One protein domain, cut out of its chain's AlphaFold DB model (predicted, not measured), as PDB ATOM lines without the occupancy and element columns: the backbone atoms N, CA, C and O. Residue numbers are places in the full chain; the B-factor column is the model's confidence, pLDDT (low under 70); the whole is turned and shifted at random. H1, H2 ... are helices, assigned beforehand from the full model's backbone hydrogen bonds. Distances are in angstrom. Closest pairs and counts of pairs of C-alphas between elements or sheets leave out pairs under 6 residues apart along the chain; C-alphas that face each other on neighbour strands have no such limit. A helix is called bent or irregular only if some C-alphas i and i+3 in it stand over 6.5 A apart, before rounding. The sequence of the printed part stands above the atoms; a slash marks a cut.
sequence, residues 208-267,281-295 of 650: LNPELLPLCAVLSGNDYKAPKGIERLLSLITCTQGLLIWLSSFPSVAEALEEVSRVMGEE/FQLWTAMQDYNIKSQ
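Overview. This is residues 208 to 267 and 281 to 295 of the 650 residues of the protein "Asteroid-like protein 1" of Oryzias melastigma (UniProt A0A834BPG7). One helix, H1, runs through the middle, and three others pack round it: H3 and H5 on opposite sides, both crossing it, and H4 on a third side. The short H2 lies beyond the last residues of H1, next to H3, and the tail after H5 leads away from the body to Gln 295. The printed part has 75 residues with five named helices, in the order H1, H2, H3, H4, H5, and no named strand; the class is all helix. The whole is compact, with a radius of gyration of the C-alphas of 12.0 A, yet only just elongated in outline, spanning 39 by 26 by 24 A.

Arrangement. Begin with H1, residues 210 to 220, the hub, which touches three helices. Look next at H5, residues 281 to 290: it touches H1, closest at the C-alphas of Pro 214 and Met 287, 5.1 A apart, at a steep tilt of 67 degrees, only just short of about perpendicular, opposite ways. H3, residues 240 to 247, touches H1 at a steep tilt of 50 degrees, opposite ways; the closest C-alphas, those of Ser 220 and Thr 240, are 6.6 A apart. H4, residues 253 to 263, only just touches H1, with 3 pairs of C-alphas within 8 A, the closest those of Leu 212 and Val 253 at 5.8 A; the two run the same way at a shallow tilt of 32 degrees, only just short of steep. The helix packing is mostly crossed, but only just: 1 of these 3 pairs is at a shallow tilt. H2, residues 231 to 236, is near H3, and it is close to but not clearly touching H4, where the C-alphas of Leu 233 and Val 263, the closest, are 7.0 A apart. H3 and H5 are apart. In H3 and H4 every O i to N i+4 pair is within hydrogen-bond range; in H1 5 of 7 are, in H2 1 of 2, in H5 4 of 6.

Along the chain. Find C-alpha 210 at (-31.931, -36.959, -40.084); from there H1 runs 15.9 A to C-alpha 220 at (-32.225, -21.054, -40.555). It is irregular, but only just: C-alphas 211 and 214 are 6.7 A apart. H2 measures 8.7 A, H3 10.5 A and H4 15.4 A. H5 runs 15.3 A and ends at C-alpha 290, (-27.445, -31.411, -48.941).

Size, cuts and confidence. The C-alphas farthest apart, those of Glu 267 and Gln 295, are 40.0 A apart. Residues 268 to 280 are not printed, and C-alphas 267 and 281 stand 15.0 A apart across this cut. Of the links that are printed whole, H2 to H3 and H3 to H4 are tight and H1 to H2 is short. The mean pLDDT of the printed part is 79.1; look for values under 70 at residues 223 to 238, 265 to 267 and 293 to 295.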
ATOM      1  N   LEU A 208     -34.791 -37.219 -33.695       92.12
ATOM      2  CA  LEU A 208     -35.097 -36.402 -34.875       92.12
ATOM      3  C   LEU A 208     -34.694 -37.132 -36.164       92.12
ATOM      4  O   LEU A 208     -33.540 -37.544 -36.304       92.12
ATOM      5  N   ASN A 209     -35.624 -37.236 -37.114       92.12
ATOM      6  CA  ASN A 209     -35.347 -37.819 -38.422       92.12
ATOM      7  C   ASN A 209     -34.211 -37.026 -39.119       92.12
ATOM      8  O   ASN A 209     -34.389 -35.831 -39.374       92.12
ATOM      9  N   PRO A 210     -33.054 -37.645 -39.441       90.81
ATOM     10  CA  PRO A 210     -31.931 -36.959 -40.084       90.81
ATOM     11  C   PRO A 210     -32.292 -36.271 -41.409       90.81
ATOM     12  O   PRO A 210     -31.691 -35.253 -41.749       90.81
ATOM     13  N   GLU A 211     -33.313 -36.759 -42.123       91.19
ATOM     14  CA  GLU A 211     -33.804 -36.152 -43.369       91.19
ATOM     15  C   GLU A 211     -34.388 -34.740 -43.173       91.19
ATOM     16  O   GLU A 211     -34.533 -33.988 -44.138       91.19
ATOM     17  N   LEU A 212     -34.693 -34.344 -41.931       93.00
ATOM     18  CA  LEU A 212     -35.172 -33.004 -41.582       93.00
ATOM     19  C   LEU A 212     -34.037 -31.993 -41.351       93.00
ATOM     20  O   LEU A 212     -34.296 -30.788 -41.328       93.00
ATOM     21  N   LEU A 213     -32.781 -32.431 -41.205       93.00
ATOM     22  CA  LEU A 213     -31.649 -31.517 -40.995       93.00
ATOM     23  C   LEU A 213     -31.440 -30.540 -42.169       93.00
ATOM     24  O   LEU A 213     -31.251 -29.350 -41.901       93.00
ATOM     25  N   PRO A 214     -31.538 -30.953 -43.450       92.75
ATOM     26  CA  PRO A 214     -31.497 -30.012 -44.570       92.75
ATOM     27  C   PRO A 214     -32.610 -28.962 -44.514       92.75
ATOM     28  O   PRO A 214     -32.373 -27.800 -44.835       92.75
ATOM     29  N   LEU A 215     -33.813 -29.332 -44.057       90.69
ATOM     30  CA  LEU A 215     -34.903 -28.369 -43.883       90.69
ATOM     31  C   LEU A 215     -34.556 -27.352 -42.787       90.69
ATOM     32  O   LEU A 215     -34.747 -26.154 -42.982       90.69
ATOM     33  N   CYS A 216     -33.967 -27.806 -41.674       89.38
ATOM     34  CA  CYS A 216     -33.446 -26.926 -40.625       89.38
ATOM     35  C   CYS A 216     -32.429 -25.917 -41.176       89.38
ATOM     36  O   CYS A 216     -32.487 -24.733 -40.836       89.38
ATOM     37  N   ALA A 217     -31.507 -26.376 -42.022       88.88
ATOM     38  CA  ALA A 217     -30.467 -25.550 -42.626       88.88
ATOM     39  C   ALA A 217     -31.052 -24.455 -43.527       88.88
ATOM     40  O   ALA A 217     -30.734 -23.278 -43.357       88.88
ATOM     41  N   VAL A 218     -31.966 -24.832 -44.426       86.19
ATOM     42  CA  VAL A 218     -32.626 -23.901 -45.353       86.19
ATOM     43  C   VAL A 218     -33.482 -22.876 -44.599       86.19
ATOM     44  O   VAL A 218     -33.432 -21.687 -44.911       86.19
ATOM     45  N   LEU A 219     -34.239 -23.306 -43.582       84.00
ATOM     46  CA  LEU A 219     -35.084 -22.415 -42.778       84.00
ATOM     47  C   LEU A 219     -34.267 -21.456 -41.898       84.00
ATOM     48  O   LEU A 219     -34.675 -20.313 -41.709       84.00
ATOM     49  N   SER A 220     -33.112 -21.892 -41.383       78.75
ATOM     50  CA  SER A 220     -32.225 -21.054 -40.555       78.75
ATOM     51  C   SER A 220     -31.490 -19.974 -41.354       78.75
ATOM     52  O   SER A 220     -30.924 -19.062 -40.754       78.75
ATOM     53  N   GLY A 221     -31.478 -20.078 -42.685       73.94
ATOM     54  CA  GLY A 221     -30.593 -19.308 -43.550       73.94
ATOM     55  C   GLY A 221     -29.232 -19.988 -43.647       73.94
ATOM     56  O   GLY A 221     -28.343 -19.767 -42.821       73.94
ATOM     57  N   ASN A 222     -29.078 -20.835 -44.661       72.31
ATOM     58  CA  ASN A 222     -27.766 -21.286 -45.109       72.31
ATOM     59  C   ASN A 222     -27.108 -20.195 -45.967       72.31
ATOM     60  O   ASN A 222     -27.535 -19.039 -45.958       72.31
ATOM     61  N   ASP A 223     -26.040 -20.511 -46.697       57.56
ATOM     62  CA  ASP A 223     -25.360 -19.524 -47.545       57.56
ATOM     63  C   ASP A 223     -26.283 -18.890 -48.627       57.56
ATOM     64  O   ASP A 223     -25.923 -17.883 -49.254       57.56
ATOM     65  N   TYR A 224     -27.489 -19.440 -48.809       60.69
ATOM     66  CA  TYR A 224     -28.579 -18.905 -49.614       60.69
ATOM     67  C   TYR A 224     -29.576 -18.125 -48.742       60.69
ATOM     68  O   TYR A 224     -29.911 -18.518 -47.627       60.69
ATOM     69  N   LYS A 225     -30.093 -16.996 -49.248       55.97
ATOM     70  CA  LYS A 225     -31.113 -16.231 -48.508       55.97
ATOM     71  C   LYS A 225     -32.330 -17.116 -48.237       55.97
ATOM     72  O   LYS A 225     -32.855 -17.722 -49.171       55.97
ATOM     73  N   ALA A 226     -32.796 -17.118 -46.986       58.59
ATOM     74  CA  ALA A 226     -34.049 -17.764 -46.620       58.59
ATOM     75  C   ALA A 226     -35.169 -17.286 -47.569       58.59
ATOM     76  O   ALA A 226     -35.251 -16.080 -47.850       58.59
ATOM     77  N   PRO A 227     -36.007 -18.194 -48.102       61.50
ATOM     78  CA  PRO A 227     -37.122 -17.813 -48.955       61.50
ATOM     79  C   PRO A 227     -37.978 -16.702 -48.332       61.50
ATOM     80  O   PRO A 227     -38.273 -16.702 -47.132       61.50
ATOM     81  N   LYS A 228     -38.383 -15.730 -49.162       58.12
ATOM     82  CA  LYS A 228     -39.224 -14.608 -48.723       58.12
ATOM     83  C   LYS A 228     -40.512 -15.146 -48.093       58.12
ATOM     84  O   LYS A 228     -41.194 -15.964 -48.699       58.12
ATOM     85  N   GLY A 229     -40.841 -14.655 -46.899       56.62
ATOM     86  CA  GLY A 229     -42.043 -15.029 -46.147       56.62
ATOM     87  C   GLY A 229     -41.766 -15.802 -44.855       56.62
ATOM     88  O   GLY A 229     -42.542 -15.679 -43.913       56.62
ATOM     89  N   ILE A 230     -40.648 -16.530 -44.747       62.47
ATOM     90  CA  ILE A 230     -40.331 -17.375 -43.571       62.47
ATOM     91  C   ILE A 230     -40.147 -16.553 -42.276       62.47
ATOM     92  O   ILE A 230     -40.174 -17.098 -41.177       62.47
ATOM     93  N   GLU A 231     -40.058 -15.224 -42.380       65.56
ATOM     94  CA  GLU A 231     -40.021 -14.273 -41.261       65.56
ATOM     95  C   GLU A 231     -41.139 -14.505 -40.233       65.56
ATOM     96  O   GLU A 231     -40.899 -14.381 -39.035       65.56
ATOM     97  N   ARG A 232     -42.341 -14.913 -40.671       63.53
ATOM     98  CA  ARG A 232     -43.453 -15.219 -39.758       63.53
ATOM     99  C   ARG A 232     -43.185 -16.483 -38.936       63.53
ATOM    100  O   ARG A 232     -43.412 -16.471 -37.731       63.53
ATOM    101  N   LEU A 233     -42.644 -17.535 -39.548       65.94
ATOM    102  CA  LEU A 233     -42.239 -18.763 -38.855       65.94
ATOM    103  C   LEU A 233     -41.034 -18.511 -37.928       65.94
ATOM    104  O   LEU A 233     -41.039 -18.935 -36.778       65.94
ATOM    105  N   LEU A 234     -40.039 -17.743 -38.383       65.19
ATOM    106  CA  LEU A 234     -38.875 -17.360 -37.573       65.19
ATOM    107  C   LEU A 234     -39.240 -16.410 -36.425       65.19
ATOM    108  O   LEU A 234     -38.598 -16.440 -35.383       65.19
ATOM    109  N   SER A 235     -40.302 -15.608 -36.554       62.53
ATOM    110  CA  SER A 235     -40.816 -14.816 -35.426       62.53
ATOM    111  C   SER A 235     -41.391 -15.688 -34.301       62.53
ATOM    112  O   SER A 235     -41.381 -15.276 -33.144       62.53
ATOM    113  N   LEU A 236     -41.845 -16.905 -34.630       59.28
ATOM    114  CA  LEU A 236     -42.349 -17.895 -33.672       59.28
ATOM    115  C   LEU A 236     -41.224 -18.777 -33.102       59.28
ATOM    116  O   LEU A 236     -41.370 -19.330 -32.014       59.28
ATOM    117  N   ILE A 237     -40.100 -18.899 -33.818       66.12
ATOM    118  CA  ILE A 237     -38.970 -19.772 -33.481       66.12
ATOM    119  C   ILE A 237     -37.693 -18.933 -33.366       66.12
ATOM    120  O   ILE A 237     -37.030 -18.615 -34.348       66.12
ATOM    121  N   THR A 238     -37.318 -18.597 -32.136       60.69
ATOM    122  CA  THR A 238     -36.315 -17.559 -31.844       60.69
ATOM    123  C   THR A 238     -34.849 -17.980 -32.021       60.69
ATOM    124  O   THR A 238     -33.963 -17.131 -31.933       60.69
ATOM    125  N   CYS A 239     -34.549 -19.266 -32.244       73.31
ATOM    126  CA  CYS A 239     -33.175 -19.766 -32.387       73.31
ATOM    127  C   CYS A 239     -33.096 -21.146 -33.070       73.31
ATOM    128  O   CYS A 239     -34.075 -21.891 -33.097       73.31
ATOM    129  N   THR A 240     -31.901 -21.529 -33.549       78.88
ATOM    130  CA  THR A 240     -31.620 -22.839 -34.179       78.88
ATOM    131  C   THR A 240     -32.058 -24.022 -33.309       78.88
ATOM    132  O   THR A 240     -32.592 -25.004 -33.815       78.88
ATOM    133  N   GLN A 241     -31.895 -23.921 -31.985       83.56
ATOM    134  CA  GLN A 241     -32.354 -24.951 -31.051       83.56
ATOM    135  C   GLN A 241     -33.879 -25.104 -31.066       83.56
ATOM    136  O   GLN A 241     -34.375 -26.226 -31.098       83.56
ATOM    137  N   GLY A 242     -34.622 -23.993 -31.061       85.06
ATOM    138  CA  GLY A 242     -36.083 -24.019 -31.146       85.06
ATOM    139  C   GLY A 242     -36.567 -24.658 -32.445       85.06
ATOM    140  O   GLY A 242     -37.527 -25.422 -32.428       85.06
ATOM    141  N   LEU A 243     -35.855 -24.417 -33.550       86.38
ATOM    142  CA  LEU A 243     -36.183 -25.007 -34.845       86.38
ATOM    143  C   LEU A 243     -35.973 -26.525 -34.855       86.38
ATOM    144  O   LEU A 243     -36.832 -27.251 -35.341       86.38
ATOM    145  N   LEU A 244     -34.874 -27.009 -34.271       88.69
ATOM    146  CA  LEU A 244     -34.611 -28.446 -34.133       88.69
ATOM    147  C   LEU A 244     -35.631 -29.137 -33.214       88.69
ATOM    148  O   LEU A 244     -36.075 -30.239 -33.524       88.69
ATOM    149  N   ILE A 245     -36.051 -28.479 -32.124       89.19
ATOM    150  CA  ILE A 245     -37.131 -28.977 -31.251       89.19
ATOM    151  C   ILE A 245     -38.443 -29.062 -32.031       89.19
ATOM    152  O   ILE A 245     -39.119 -30.085 -31.986       89.19
ATOM    153  N   TRP A 246     -38.798 -28.014 -32.769       90.25
ATOM    154  CA  TRP A 246     -40.014 -28.007 -33.575       90.25
ATOM    155  C   TRP A 246     -39.986 -29.099 -34.653       90.25
ATOM    156  O   TRP A 246     -40.922 -29.891 -34.741       90.25
ATOM    157  N   LEU A 247     -38.880 -29.232 -35.392       91.31
ATOM    158  CA  LEU A 247     -38.712 -30.278 -36.403       91.31
ATOM    159  C   LEU A 247     -38.786 -31.692 -35.811       91.31
ATOM    160  O   LEU A 247     -39.283 -32.596 -36.474       91.31
ATOM    161  N   SER A 248     -38.362 -31.887 -34.557       91.94
ATOM    162  CA  SER A 248     -38.439 -33.198 -33.891       91.94
ATOM    163  C   SER A 248     -39.867 -33.707 -33.675       91.94
ATOM    164  O   SER A 248     -40.051 -34.891 -33.412       91.94
ATOM    165  N   SER A 249     -40.876 -32.840 -33.821       92.56
ATOM    166  CA  SER A 249     -42.288 -33.229 -33.740       92.56
ATOM    167  C   SER A 249     -42.843 -33.859 -35.023       92.56
ATOM    168  O   SER A 249     -43.926 -34.440 -34.975       92.56
ATOM    169  N   PHE A 250     -42.112 -33.796 -36.145       93.38
ATOM    170  CA  PHE A 250     -42.547 -34.363 -37.422       93.38
ATOM    171  C   PHE A 250     -41.821 -35.680 -37.725       93.38
ATOM    172  O   PHE A 250     -40.598 -35.761 -37.589       93.38
ATOM    173  N   PRO A 251     -42.536 -36.710 -38.203       89.81
ATOM    174  CA  PRO A 251     -41.929 -37.979 -38.590       89.81
ATOM    175  C   PRO A 251     -41.270 -37.919 -39.979       89.81
ATOM    176  O   PRO A 251     -40.355 -38.697 -40.262       89.81
ATOM    177  N   SER A 252     -41.703 -37.005 -40.857       93.06
ATOM    178  CA  SER A 252     -41.256 -36.937 -42.251       93.06
ATOM    179  C   SER A 252     -41.090 -35.504 -42.764       93.06
ATOM    180  O   SER A 252     -41.714 -34.563 -42.271       93.06
ATOM    181  N   VAL A 253     -40.262 -35.341 -43.804       91.00
ATOM    182  CA  VAL A 253     -40.086 -34.054 -44.503       91.00
ATOM    183  C   VAL A 253     -41.400 -33.566 -45.117       91.00
ATOM    184  O   VAL A 253     -41.656 -32.366 -45.118       91.00
ATOM    185  N   ALA A 254     -42.233 -34.479 -45.624       90.12
ATOM    186  CA  ALA A 254     -43.506 -34.131 -46.251       90.12
ATOM    187  C   ALA A 254     -44.452 -33.429 -45.262       90.12
ATOM    188  O   ALA A 254     -44.964 -32.358 -45.575       90.12
ATOM    189  N   GLU A 255     -44.602 -33.980 -44.055       91.62
ATOM    190  CA  GLU A 255     -45.448 -33.399 -43.003       91.62
ATOM    191  C   GLU A 255     -44.893 -32.070 -42.483       91.62
ATOM    192  O   GLU A 255     -45.640 -31.110 -42.298       91.62
ATOM    193  N   ALA A 256     -43.570 -31.973 -42.312       91.06
ATOM    194  CA  ALA A 256     -42.938 -30.719 -41.915       91.06
ATOM    195  C   ALA A 256     -43.166 -29.614 -42.964       91.06
ATOM    196  O   ALA A 256     -43.471 -28.477 -42.612       91.06
ATOM    197  N   LEU A 257     -43.048 -29.936 -44.258       88.38
ATOM    198  CA  LEU A 257     -43.293 -28.986 -45.349       88.38
ATOM    199  C   LEU A 257     -44.768 -28.575 -45.456       88.38
ATOM    200  O   LEU A 257     -45.039 -27.407 -45.734       88.38
ATOM    201  N   GLU A 258     -45.703 -29.496 -45.220       87.25
ATOM    202  CA  GLU A 258     -47.139 -29.199 -45.172       87.25
ATOM    203  C   GLU A 258     -47.463 -28.211 -44.044       87.25
ATOM    204  O   GLU A 258     -48.146 -27.207 -44.264       87.25
ATOM    205  N   GLU A 259     -46.892 -28.421 -42.857       87.00
ATOM    206  CA  GLU A 259     -47.057 -27.505 -41.730       87.00
ATOM    207  C   GLU A 259     -46.432 -26.128 -42.005       87.00
ATOM    208  O   GLU A 259     -47.053 -25.107 -41.693       87.00
ATOM    209  N   VAL A 260     -45.249 -26.063 -42.637       84.00
ATOM    210  CA  VAL A 260     -44.674 -24.779 -43.083       84.00
ATOM    211  C   VAL A 260     -45.656 -24.059 -44.007       84.00
ATOM    212  O   VAL A 260     -45.953 -22.888 -43.775       84.00
ATOM    213  N   SER A 261     -46.207 -24.740 -45.014       82.19
ATOM    214  CA  SER A 261     -47.196 -24.152 -45.928       82.19
ATOM    215  C   SER A 261     -48.460 -23.673 -45.203       82.19
ATOM    216  O   SER A 261     -48.970 -22.587 -45.505       82.19
ATOM    217  N   ARG A 262     -48.929 -24.411 -44.187       81.81
ATOM    218  CA  ARG A 262     -50.086 -24.038 -43.358       81.81
ATOM    219  C   ARG A 262     -49.839 -22.774 -42.536       81.81
ATOM    220  O   ARG A 262     -50.643 -21.843 -42.598       81.81
ATOM    221  N   VAL A 263     -48.732 -22.704 -41.790       77.06
ATOM    222  CA  VAL A 263     -48.364 -21.528 -40.965       77.06
ATOM    223  C   VAL A 263     -48.197 -20.275 -41.828       77.06
ATOM    224  O   VAL A 263     -48.478 -19.151 -41.399       77.06
ATOM    225  N   MET A 264     -47.775 -20.482 -43.069       71.00
ATOM    226  CA  MET A 264     -47.526 -19.441 -44.052       71.00
ATOM    227  C   MET A 264     -48.778 -18.978 -44.811       71.00
ATOM    228  O   MET A 264     -48.720 -17.946 -45.479       71.00
ATOM    229  N   GLY A 265     -49.919 -19.659 -44.651       64.69
ATOM    230  CA  GLY A 265     -51.204 -19.254 -45.225       64.69
ATOM    231  C   GLY A 265     -51.376 -19.575 -46.713       64.69
ATOM    232  O   GLY A 265     -52.081 -18.839 -47.402       64.69
ATOM    233  N   GLU A 266     -50.756 -20.646 -47.222       61.12
ATOM    234  CA  GLU A 266     -50.859 -21.055 -48.638       61.12
ATOM    235  C   GLU A 266     -52.218 -21.681 -49.047       61.12
ATOM    236  O   GLU A 266     -52.370 -22.085 -50.198       61.12
ATOM    237  N   GLU A 267     -53.254 -21.686 -48.196       47.38
ATOM    238  CA  GLU A 267     -54.606 -22.126 -48.585       47.38
ATOM    239  C   GLU A 267     -55.713 -21.113 -48.249       47.38
ATOM    240  O   GLU A 267     -56.179 -21.032 -47.117       47.38
ATOM    241  N   PHE A 281     -42.100 -26.366 -52.480       81.38
ATOM    242  CA  PHE A 281     -41.268 -26.801 -53.608       81.38
ATOM    243  C   PHE A 281     -39.910 -26.083 -53.632       81.38
ATOM    244  O   PHE A 281     -38.887 -26.710 -53.910       81.38
ATOM    245  N   GLN A 282     -39.876 -24.784 -53.313       81.25
ATOM    246  CA  GLN A 282     -38.627 -24.020 -53.197       81.25
ATOM    247  C   GLN A 282     -37.752 -24.552 -52.057       81.25
ATOM    248  O   GLN A 282     -36.558 -24.768 -52.259       81.25
ATOM    249  N   LEU A 283     -38.351 -24.824 -50.893       85.19
ATOM    250  CA  LEU A 283     -37.674 -25.433 -49.747       85.19
ATOM    251  C   LEU A 283     -37.148 -26.828 -50.091       85.19
ATOM    252  O   LEU A 283     -35.964 -27.090 -49.910       85.19
ATOM    253  N   TRP A 284     -37.988 -27.691 -50.665       86.06
ATOM    254  CA  TRP A 284     -37.589 -29.030 -51.100       86.06
ATOM    255  C   TRP A 284     -36.437 -29.002 -52.109       86.06
ATOM    256  O   TRP A 284     -35.517 -29.818 -52.025       86.06
ATOM    257  N   THR A 285     -36.469 -28.054 -53.050       84.44
ATOM    258  CA  THR A 285     -35.400 -27.853 -54.036       84.44
ATOM    259  C   THR A 285     -34.104 -27.424 -53.353       84.44
ATOM    260  O   THR A 285     -33.062 -28.004 -53.637       84.44
ATOM    261  N   ALA A 286     -34.161 -26.470 -52.420       83.38
ATOM    262  CA  ALA A 286     -32.994 -26.018 -51.661       83.38
ATOM    263  C   ALA A 286     -32.412 -27.119 -50.756       83.38
ATOM    264  O   ALA A 286     -31.200 -27.208 -50.589       83.38
ATOM    265  N   MET A 287     -33.244 -28.016 -50.217       89.00
ATOM    266  CA  MET A 287     -32.772 -29.175 -49.451       89.00
ATOM    267  C   MET A 287     -31.937 -30.149 -50.291       89.00
ATOM    268  O   MET A 287     -31.122 -30.882 -49.731       89.00
ATOM    269  N   GLN A 288     -32.123 -30.183 -51.619       87.06
ATOM    270  CA  GLN A 288     -31.348 -31.083 -52.478       87.06
ATOM    271  C   GLN A 288     -29.855 -30.734 -52.504       87.06
ATOM    272  O   GLN A 288     -29.063 -31.624 -52.807       87.06
ATOM    273  N   ASP A 289     -29.465 -29.516 -52.113       83.88
ATOM    274  CA  ASP A 289     -28.058 -29.110 -52.001       83.88
ATOM    275  C   ASP A 289     -27.305 -29.919 -50.921       83.88
ATOM    276  O   ASP A 289     -26.089 -30.068 -50.996       83.88
ATOM    277  N   TYR A 290     -28.021 -30.523 -49.962       88.50
ATOM    278  CA  TYR A 290     -27.445 -31.411 -48.941       88.50
ATOM    279  C   TYR A 290     -27.595 -32.904 -49.265       88.50
ATOM    280  O   TYR A 290     -27.140 -33.760 -48.503       88.50
ATOM    281  N   ASN A 291     -28.250 -33.245 -50.378       86.00
ATOM    282  CA  ASN A 291     -28.542 -34.630 -50.723       86.00
ATOM    283  C   ASN A 291     -27.394 -35.253 -51.531       86.00
ATOM    284  O   ASN A 291     -27.160 -34.912 -52.695       86.00
ATOM    285  N   ILE A 292     -26.693 -36.207 -50.921       84.12
ATOM    286  CA  ILE A 292     -25.557 -36.907 -51.524       84.12
ATOM    287  C   ILE A 292     -26.094 -38.042 -52.416       84.12
ATOM    288  O   ILE A 292     -26.229 -39.190 -51.996       84.12
ATOM    289  N   LYS A 293     -26.431 -37.728 -53.673       66.88
ATOM    290  CA  LYS A 293     -26.870 -38.721 -54.672       66.88
ATOM    291  C   LYS A 293     -25.679 -39.200 -55.515       66.88
ATOM    292  O   LYS A 293     -25.379 -38.622 -56.553       66.88
ATOM    293  N   SER A 294     -25.065 -40.319 -55.121       65.62
ATOM    294  CA  SER A 294     -24.049 -41.098 -55.874       65.62
ATOM    295  C   SER A 294     -22.667 -40.439 -56.124       65.62
ATOM    296  O   SER A 294     -22.366 -39.383 -55.578       65.62
ATOM    297  N   GLN A 295     -21.767 -41.164 -56.816       65.88
ATOM    298  CA  GLN A 295     -20.304 -40.972 -56.815       65.88
ATOM    299  C   GLN A 295     -19.848 -39.561 -57.237       65.88
ATOM    300  O   GLN A 295     -20.297 -39.043 -58.255       65.88
TER     301      GLN A 295